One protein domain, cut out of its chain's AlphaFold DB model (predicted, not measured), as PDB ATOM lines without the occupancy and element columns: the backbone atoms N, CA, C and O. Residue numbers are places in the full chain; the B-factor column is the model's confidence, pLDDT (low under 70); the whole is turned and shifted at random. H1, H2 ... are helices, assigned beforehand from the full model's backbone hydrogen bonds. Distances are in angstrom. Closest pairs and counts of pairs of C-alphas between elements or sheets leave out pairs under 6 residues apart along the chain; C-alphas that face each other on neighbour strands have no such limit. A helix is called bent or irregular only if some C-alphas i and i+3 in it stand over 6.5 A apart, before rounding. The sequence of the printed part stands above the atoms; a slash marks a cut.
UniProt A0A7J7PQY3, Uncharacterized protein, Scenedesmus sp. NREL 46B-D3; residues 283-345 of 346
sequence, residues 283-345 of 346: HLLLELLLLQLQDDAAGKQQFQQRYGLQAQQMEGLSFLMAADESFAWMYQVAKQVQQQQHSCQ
ATOM      1  N   HIS A 283      35.040 -16.149  30.567       71.81
ATOM      2  CA  HIS A 283      34.066 -15.976  29.488       71.81
ATOM      3  C   HIS A 283      32.635 -16.361  29.906       71.81
ATOM      4  O   HIS A 283      31.684 -15.750  29.428       71.81
ATOM      5  N   LEU A 284      32.477 -17.315  30.832       78.94
ATOM      6  CA  LEU A 284      31.172 -17.732  31.354       78.94
ATOM      7  C   LEU A 284      30.593 -16.715  32.327       78.94
ATOM      8  O   LEU A 284      29.393 -16.457  32.299       78.94
ATOM      9  N   LEU A 285      31.447 -16.107  33.154       79.38
ATOM     10  CA  LEU A 285      31.039 -15.003  34.020       79.38
ATOM     11  C   LEU A 285      30.548 -13.822  33.184       79.38
ATOM     12  O   LEU A 285      29.508 -13.253  33.491       79.38
ATOM     13  N   LEU A 286      31.252 -13.499  32.097       77.38
ATOM     14  CA  LEU A 286      30.870 -12.410  31.203       77.38
ATOM     15  C   LEU A 286      29.545 -12.692  30.472       77.38
ATOM     16  O   LEU A 286      28.689 -11.815  30.403       77.38
ATOM     17  N   GLU A 287      29.344 -13.920  29.980       84.62
ATOM     18  CA  GLU A 287      28.087 -14.362  29.352       84.62
ATOM     19  C   GLU A 287      26.910 -14.289  30.345       84.62
ATOM     20  O   GLU A 287      25.852 -13.751  30.011       84.62
ATOM     21  N   LEU A 288      27.108 -14.723  31.596       83.56
ATOM     22  CA  LEU A 288      26.101 -14.621  32.659       83.56
ATOM     23  C   LEU A 288      25.752 -13.159  32.995       83.56
ATOM     24  O   LEU A 288      24.582 -12.823  33.186       83.56
ATOM     25  N   LEU A 289      26.761 -12.285  33.037       80.62
ATOM     26  CA  LEU A 289      26.618 -10.855  33.328       80.62
ATOM     27  C   LEU A 289      25.829 -10.144  32.221       80.62
ATOM     28  O   LEU A 289      24.934  -9.348  32.504       80.62
ATOM     29  N   LEU A 290      26.095 -10.492  30.960       81.31
ATOM     30  CA  LEU A 290      25.338 -10.003  29.806       81.31
ATOM     31  C   LEU A 290      23.879 -10.482  29.829       81.31
ATOM     32  O   LEU A 290      22.972  -9.687  29.583       81.31
ATOM     33  N   LEU A 291      23.637 -11.746  30.182       83.75
ATOM     34  CA  LEU A 291      22.283 -12.292  30.329       83.75
ATOM     35  C   LEU A 291      21.504 -11.635  31.477       83.75
ATOM     36  O   LEU A 291      20.294 -11.433  31.374       83.75
ATOM     37  N   GLN A 292      22.179 -11.272  32.571       81.56
ATOM     38  CA  GLN A 292      21.581 -10.476  33.646       81.56
ATOM     39  C   GLN A 292      21.251  -9.050  33.201       81.56
ATOM     40  O   GLN A 292      20.162  -8.577  33.510       81.56
ATOM     41  N   LEU A 293      22.139  -8.401  32.448       74.62
ATOM     42  CA  LEU A 293      21.940  -7.046  31.922       74.62
ATOM     43  C   LEU A 293      20.754  -6.939  30.957       74.62
ATOM     44  O   LEU A 293      20.039  -5.941  30.969       74.62
ATOM     45  N   GLN A 294      20.552  -7.958  30.124       83.88
ATOM     46  CA  GLN A 294      19.438  -8.016  29.172       83.88
ATOM     47  C   GLN A 294      18.114  -8.429  29.828       83.88
ATOM     48  O   GLN A 294      17.074  -8.416  29.174       83.88
ATOM     49  N   ASP A 295      18.169  -8.813  31.105       83.75
ATOM     50  CA  ASP A 295      17.083  -9.427  31.863       83.75
ATOM     51  C   ASP A 295      16.394 -10.588  31.117       83.75
ATOM     52  O   ASP A 295      15.203 -10.862  31.270       83.75
ATOM     53  N   ASP A 296      17.176 -11.307  30.303       87.62
ATOM     54  CA  ASP A 296      16.689 -12.386  29.453       87.62
ATOM     55  C   ASP A 296      16.566 -13.683  30.261       87.62
ATOM     56  O   ASP A 296      17.504 -14.474  30.405       87.62
ATOM     57  N   ALA A 297      15.375 -13.905  30.816       87.25
ATOM     58  CA  ALA A 297      15.056 -15.117  31.562       87.25
ATOM     59  C   ALA A 297      15.205 -16.396  30.715       87.25
ATOM     60  O   ALA A 297      15.580 -17.441  31.256       87.25
ATOM     61  N   ALA A 298      14.952 -16.331  29.402       90.38
ATOM     62  CA  ALA A 298      15.085 -17.480  28.512       90.38
ATOM     63  C   ALA A 298      16.565 -17.803  28.256       90.38
ATOM     64  O   ALA A 298      16.971 -18.963  28.353       90.38
ATOM     65  N   GLY A 299      17.385 -16.776  28.027       90.88
ATOM     66  CA  GLY A 299      18.834 -16.911  27.901       90.88
ATOM     67  C   GLY A 299      19.498 -17.428  29.183       90.88
ATOM     68  O   GLY A 299      20.333 -18.331  29.118       90.88
ATOM     69  N   LYS A 300      19.058 -16.972  30.368       88.25
ATOM     70  CA  LYS A 300      19.511 -17.517  31.668       88.25
ATOM     71  C   LYS A 300      19.194 -19.014  31.805       88.25
ATOM     72  O   LYS A 300      20.048 -19.772  32.264       88.25
ATOM     73  N   GLN A 301      18.009 -19.462  31.374       89.50
ATOM     74  CA  GLN A 301      17.652 -20.889  31.381       89.50
ATOM     75  C   GLN A 301      18.472 -21.709  30.378       89.50
ATOM     76  O   GLN A 301      18.901 -22.815  30.704       89.50
ATOM     77  N   GLN A 302      18.729 -21.182  29.177       92.69
ATOM     78  CA  GLN A 302      19.586 -21.853  28.197       92.69
ATOM     79  C   GLN A 302      21.029 -21.971  28.688       92.69
ATOM     80  O   GLN A 302      21.622 -23.041  28.576       92.69
ATOM     81  N   PHE A 303      21.575 -20.911  29.284       90.62
ATOM     82  CA  PHE A 303      22.894 -20.925  29.911       90.62
ATOM     83  C   PHE A 303      22.961 -21.980  31.020       90.62
ATOM     84  O   PHE A 303      23.861 -22.820  31.040       90.62
ATOM     85  N   GLN A 304      21.952 -22.010  31.892       91.81
ATOM     86  CA  GLN A 304      21.853 -22.996  32.962       91.81
ATOM     87  C   GLN A 304      21.853 -24.439  32.425       91.81
ATOM     88  O   GLN A 304      22.578 -25.287  32.944       91.81
ATOM     89  N   GLN A 305      21.086 -24.716  31.365       91.19
ATOM     90  CA  GLN A 305      21.049 -26.034  30.722       91.19
ATOM     91  C   GLN A 305      22.369 -26.381  30.027       91.19
ATOM     92  O   GLN A 305      22.820 -27.522  30.106       91.19
ATOM     93  N   ARG A 306      23.007 -25.402  29.377       91.56
ATOM     94  CA  ARG A 306      24.258 -25.583  28.633       91.56
ATOM     95  C   ARG A 306      25.423 -25.979  29.535       91.56
ATOM     96  O   ARG A 306      26.244 -26.795  29.128       91.56
ATOM     97  N   TYR A 307      25.474 -25.426  30.745       85.75
ATOM     98  CA  TYR A 307      26.558 -25.670  31.700       85.75
ATOM     99  C   TYR A 307      26.160 -26.599  32.854       85.75
ATOM    100  O   TYR A 307      26.958 -26.832  33.757       85.75
ATOM    101  N   GLY A 308      24.942 -27.154  32.826       89.38
ATOM    102  CA  GLY A 308      24.459 -28.099  33.835       89.38
ATOM    103  C   GLY A 308      24.377 -27.512  35.248       89.38
ATOM    104  O   GLY A 308      24.523 -28.248  36.222       89.38
ATOM    105  N   LEU A 309      24.170 -26.198  35.371       86.19
ATOM    106  CA  LEU A 309      24.150 -25.509  36.659       86.19
ATOM    107  C   LEU A 309      22.816 -25.739  37.378       86.19
ATOM    108  O   LEU A 309      21.733 -25.641  36.797       86.19
ATOM    109  N   GLN A 310      22.865 -26.015  38.678       88.44
ATOM    110  CA  GLN A 310      21.652 -26.092  39.493       88.44
ATOM    111  C   GLN A 310      21.107 -24.687  39.786       88.44
ATOM    112  O   GLN A 310      21.860 -23.714  39.832       88.44
ATOM    113  N   ALA A 311      19.798 -24.567  40.031       80.38
ATOM    114  CA  ALA A 311      19.166 -23.269  40.306       80.38
ATOM    115  C   ALA A 311      19.804 -22.552  41.513       80.38
ATOM    116  O   ALA A 311      20.038 -21.350  41.466       80.38
ATOM    117  N   GLN A 312      20.191 -23.310  42.545       78.56
ATOM    118  CA  GLN A 312      20.895 -22.782  43.719       78.56
ATOM    119  C   GLN A 312      22.297 -22.241  43.391       78.56
ATOM    120  O   GLN A 312      22.739 -21.271  43.999       78.56
ATOM    121  N   GLN A 313      22.992 -22.819  42.405       80.19
ATOM    122  CA  GLN A 313      24.301 -22.322  41.962       80.19
ATOM    123  C   GLN A 313      24.159 -21.018  41.171       80.19
ATOM    124  O   GLN A 313      24.965 -20.108  41.337       80.19
ATOM    125  N   MET A 314      23.103 -20.899  40.360       81.31
ATOM    126  CA  MET A 314      22.766 -19.656  39.655       81.31
ATOM    127  C   MET A 314      22.413 -18.523  40.623       81.31
ATOM    128  O   MET A 314      22.797 -17.373  40.405       81.31
ATOM    129  N   GLU A 315      21.708 -18.843  41.707       80.56
ATOM    130  CA  GLU A 315      21.358 -17.883  42.753       80.56
ATOM    131  C   GLU A 315      22.595 -17.454  43.556       80.56
ATOM    132  O   GLU A 315      22.807 -16.260  43.767       80.56
ATOM    133  N   GLY A 316      23.483 -18.397  43.890       78.94
ATOM    134  CA  GLY A 316      24.773 -18.109  44.527       78.94
ATOM    135  C   GLY A 316      25.702 -17.247  43.664       78.94
ATOM    136  O   GLY A 316      26.310 -16.308  44.174       78.94
ATOM    137  N   LEU A 317      25.772 -17.503  42.353       75.00
ATOM    138  CA  LEU A 317      26.536 -16.676  41.409       75.00
ATOM    139  C   LEU A 317      25.942 -15.273  41.275       75.00
ATOM    140  O   LEU A 317      26.675 -14.290  41.295       75.00
ATOM    141  N   SER A 318      24.613 -15.170  41.211       73.12
ATOM    142  CA  SER A 318      23.927 -13.875  41.175       73.12
ATOM    143  C   SER A 318      24.176 -13.069  42.453       73.12
ATOM    144  O   SER A 318      24.378 -11.859  42.386       73.12
ATOM    145  N   PHE A 319      24.210 -13.739  43.607       76.69
ATOM    146  CA  PHE A 319      24.538 -13.123  44.889       76.69
ATOM    147  C   PHE A 319      26.001 -12.664  44.958       76.69
ATOM    148  O   PHE A 319      26.258 -11.534  45.359       76.69
ATOM    149  N   LEU A 320      26.955 -13.493  44.519       69.06
ATOM    150  CA  LEU A 320      28.380 -13.133  44.477       69.06
ATOM    151  C   LEU A 320      28.639 -11.917  43.586       69.06
ATOM    152  O   LEU A 320      29.351 -11.001  43.985       69.06
ATOM    153  N   MET A 321      27.997 -11.864  42.420       67.69
ATOM    154  CA  MET A 321      28.103 -10.723  41.510       67.69
ATOM    155  C   MET A 321      27.461  -9.446  42.062       67.69
ATOM    156  O   MET A 321      27.880  -8.351  41.701       67.69
ATOM    157  N   ALA A 322      26.453  -9.573  42.929       66.56
ATOM    158  CA  ALA A 322      25.840  -8.438  43.615       66.56
ATOM    159  C   ALA A 322      26.642  -7.976  44.846       66.56
ATOM    160  O   ALA A 322      26.535  -6.816  45.237       66.56
ATOM    161  N   ALA A 323      27.411  -8.875  45.467       60.88
ATOM    162  CA  ALA A 323      28.156  -8.612  46.696       60.88
ATOM    163  C   ALA A 323      29.562  -8.036  46.458       60.88
ATOM    164  O   ALA A 323      30.122  -7.424  47.366       60.88
ATOM    165  N   ASP A 324      30.133  -8.228  45.271       63.81
ATOM    166  CA  ASP A 324      31.504  -7.831  44.957       63.81
ATOM    167  C   ASP A 324      31.542  -6.535  44.120       63.81
ATOM    168  O   ASP A 324      31.022  -6.454  43.002       63.81
ATOM    169  N   GLU A 325      32.178  -5.495  44.668       57.53
ATOM    170  CA  GLU A 325      32.296  -4.165  44.051       57.53
ATOM    171  C   GLU A 325      33.030  -4.195  42.697       57.53
ATOM    172  O   GLU A 325      32.768  -3.359  41.826       57.53
ATOM    173  N   SER A 326      33.900  -5.185  42.471       53.22
ATOM    174  CA  SER A 326      34.593  -5.364  41.190       53.22
ATOM    175  C   SER A 326      33.630  -5.768  40.064       53.22
ATOM    176  O   SER A 326      33.759  -5.302  38.925       53.22
ATOM    177  N   PHE A 327      32.591  -6.544  40.386       61.69
ATOM    178  CA  PHE A 327      31.525  -6.898  39.450       61.69
ATOM    179  C   PHE A 327      30.587  -5.726  39.179       61.69
ATOM    180  O   PHE A 327      30.160  -5.553  38.038       61.69
ATOM    181  N   ALA A 328      30.337  -4.863  40.167       59.97
ATOM    182  CA  ALA A 328      29.590  -3.623  39.960       59.97
ATOM    183  C   ALA A 328      30.300  -2.677  38.968       59.97
ATOM    184  O   ALA A 328      29.644  -2.027  38.148       59.97
ATOM    185  N   TRP A 329      31.636  -2.637  38.985       63.78
ATOM    186  CA  TRP A 329      32.417  -1.885  37.999       63.78
ATOM    187  C   TRP A 329      32.395  -2.539  36.609       63.78
ATOM    188  O   TRP A 329      32.088  -1.860  35.628       63.78
ATOM    189  N   MET A 330      32.617  -3.858  36.504       56.53
ATOM    190  CA  MET A 330      32.487  -4.583  35.223       56.53
ATOM    191  C   MET A 330      31.085  -4.433  34.614       56.53
ATOM    192  O   MET A 330      30.941  -4.265  33.404       56.53
ATOM    193  N   TYR A 331      30.054  -4.404  35.459       64.00
ATOM    194  CA  TYR A 331      28.675  -4.111  35.082       64.00
ATOM    195  C   TYR A 331      28.510  -2.698  34.502       64.00
ATOM    196  O   TYR A 331      27.840  -2.524  33.481       64.00
ATOM    197  N   GLN A 332      29.149  -1.680  35.090       68.00
ATOM    198  CA  GLN A 332      29.140  -0.323  34.528       68.00
ATOM    199  C   GLN A 332      29.857  -0.240  33.174       68.00
ATOM    200  O   GLN A 332      29.343   0.410  32.261       68.00
ATOM    201  N   VAL A 333      30.993  -0.927  33.021       65.00
ATOM    202  CA  VAL A 333      31.746  -0.978  31.756       65.00
ATOM    203  C   VAL A 333      30.924  -1.663  30.662       65.00
ATOM    204  O   VAL A 333      30.751  -1.101  29.580       65.00
ATOM    205  N   ALA A 334      30.338  -2.828  30.948       62.34
ATOM    206  CA  ALA A 334      29.490  -3.549  29.996       62.34
ATOM    207  C   ALA A 334      28.286  -2.703  29.544       62.34
ATOM    208  O   ALA A 334      27.964  -2.648  28.355       62.34
ATOM    209  N   LYS A 335      27.668  -1.965  30.475       68.12
ATOM    210  CA  LYS A 335      26.565  -1.045  30.174       68.12
ATOM    211  C   LYS A 335      26.996   0.120  29.275       68.12
ATOM    212  O   LYS A 335      26.253   0.478  28.363       68.12
ATOM    213  N   GLN A 336      28.181   0.695  29.491       67.62
ATOM    214  CA  GLN A 336      28.723   1.738  28.610       67.62
ATOM    215  C   GLN A 336      28.994   1.212  27.196       67.62
ATOM    216  O   GLN A 336      28.626   1.871  26.225       67.62
ATOM    217  N   VAL A 337      29.563   0.011  27.069       63.94
ATOM    218  CA  VAL A 337      29.819  -0.620  25.762       63.94
ATOM    219  C   VAL A 337      28.510  -0.873  25.007       63.94
ATOM    220  O   VAL A 337      28.408  -0.544  23.826       63.94
ATOM    221  N   GLN A 338      27.476  -1.383  25.683       66.06
ATOM    222  CA  GLN A 338      26.167  -1.617  25.064       66.06
ATOM    223  C   GLN A 338      25.500  -0.308  24.605       66.06
ATOM    224  O   GLN A 338      24.927  -0.244  23.517       66.06
ATOM    225  N   GLN A 339      25.612   0.762  25.399       69.94
ATOM    226  CA  GLN A 339      25.104   2.085  25.022       69.94
ATOM    227  C   GLN A 339      25.831   2.656  23.797       69.94
ATOM    228  O   GLN A 339      25.185   3.220  22.912       69.94
ATOM    229  N   GLN A 340      27.149   2.466  23.702       67.25
ATOM    230  CA  GLN A 340      27.923   2.881  22.532       67.25
ATOM    231  C   GLN A 340      27.540   2.087  21.276       67.25
ATOM    232  O   GLN A 340      27.344   2.683  20.217       67.25
ATOM    233  N   GLN A 341      27.333   0.771  21.389       63.47
ATOM    234  CA  GLN A 341      26.907  -0.061  20.257       63.47
ATOM    235  C   GLN A 341      25.543   0.354  19.691       63.47
ATOM    236  O   GLN A 341      25.375   0.378  18.473       63.47
ATOM    237  N   HIS A 342      24.586   0.737  20.541       65.19
ATOM    238  CA  HIS A 342      23.295   1.252  20.072       65.19
ATOM    239  C   HIS A 342      23.393   2.648  19.446       65.19
ATOM    240  O   HIS A 342      22.664   2.930  18.500       65.19
ATOM    241  N   SER A 343      24.317   3.496  19.908       64.69
ATOM    242  CA  SER A 343      24.539   4.819  19.308       64.69
ATOM    243  C   SER A 343      25.201   4.770  17.926       64.69
ATOM    244  O   SER A 343      24.997   5.673  17.128       64.69
ATOM    245  N   CYS A 344      25.957   3.709  17.618       54.88
ATOM    246  CA  CYS A 344      26.584   3.521  16.307       54.88
ATOM    247  C   CYS A 344      25.665   2.872  15.256       54.88
ATOM    248  O   CYS A 344      26.054   2.790  14.094       54.88
ATOM    249  N   GLN A 345      24.491   2.368  15.649       54.91
ATOM    250  CA  GLN A 345      23.523   1.740  14.737       54.91
ATOM    251  C   GLN A 345      22.369   2.673  14.323       54.91
ATOM    252  O   GLN A 345      21.541   2.265  13.506       54.91
TER     253      GLN A 345
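What this domain is: This is residues 283 to 345 of the 346 residues of an uncharacterized protein of Scenedesmus sp. NREL 46B-D3 (UniProt A0A7J7PQY3). H3 and H4 meet at one end in a nearly right-angled V, and H1 sits in the opening of that V, touching H4 and near H3, while H2 folds back along H1 on the side away from H4, so that three helices form an open wrap round H1. The end of the longest helix, residues 339 to 343 of H4, sticks out beyond the rest together with residues 344 and 345. The printed part has 63 residues with four named helices, in the order H1, H2, H3, H4, and no named strand; the class is all helix. It is only just compact, close to loose, with a radius of gyration of the C-alphas of 12.6 A, and it spans 37 by 26 by 18 A along its three main axes.

Where its parts are: H1 comes first, at residues 283 to 293, and the C-alpha of His 283 is at (34.066, -15.976, 29.488). It measures 15.3 A from first to last C-alpha. After three residues, H2 takes residues 297 to 307 and measures 15.6 A. After three more, H3 takes residues 311 to 323, 18.3 A long, with the C-alpha of Ala 311 at (19.166, -23.269, 40.306). One residue, Asp 324, lies between H3 and H4. H4 is the longest helix, residues 325 to 343, and measures 27.4 A; the C-alpha of Ser 343 is at (24.539, 4.819, 19.308). No helix is bent or irregular. Residues 344 and 345 follow H4.

How they stand to each other: H1 and H2 touch and form a helical hairpin, two helices that follow each other and run opposite ways. Their closest C-alphas, those of Leu 291 and Lys 300, are 6.1 A apart, and their lines stand at a shallow tilt of 16 degrees. H1 also touches H4, which meets it with residues 331 to 335 alone. The closest C-alphas there are those of Leu 289 and Tyr 331, 7.3 A apart. H1 and H4 run the same way at a steep tilt of 69 degrees, only just short of about perpendicular. H1 and H3 are near each other, with 10 pairs of C-alphas within 10 A but none within 8 A. H2 and H3 are close but not clearly touching; their closest C-alphas, those of Gln 304 and Met 314, are 7.5 A apart. They run opposite ways at a steep tilt of 69.8 degrees, only just short of about perpendicular. H3 and H4 only just touch, with 3 pairs of C-alphas within 8 A, and only at the corner by their link. H3 touches H4 with residues 321 to 322 alone, and H4 touches H3 with residues 327 to 328 alone; the closest C-alphas of the two are those of Met 321 and Phe 327, 5.5 A apart. The lines of H3 and H4 are about perpendicular, at 88 degrees. H2 and H4 are apart. In H1, H2, H3 and H4, every O i to N i+4 pair is within hydrogen-bond range.

The domain as a whole: The two C-alphas farthest apart are those of Gln 312 and Cys 344, at 38.4 A. The first and last printed C-alphas, those of His 283 and Gln 345, are 25.3 A apart. The printed part has no cut, and the links H1 to H2, H2 to H3 and H3 to H4 are tight. Residues 339 to 345, of which 339 to 343 belong to H4, stand free. The mean pLDDT of the printed part is 75.2. Confidence is low, under 70, for the 26 residues 320 to 345; the mean pLDDT is 90 for H2 and 64 for H4.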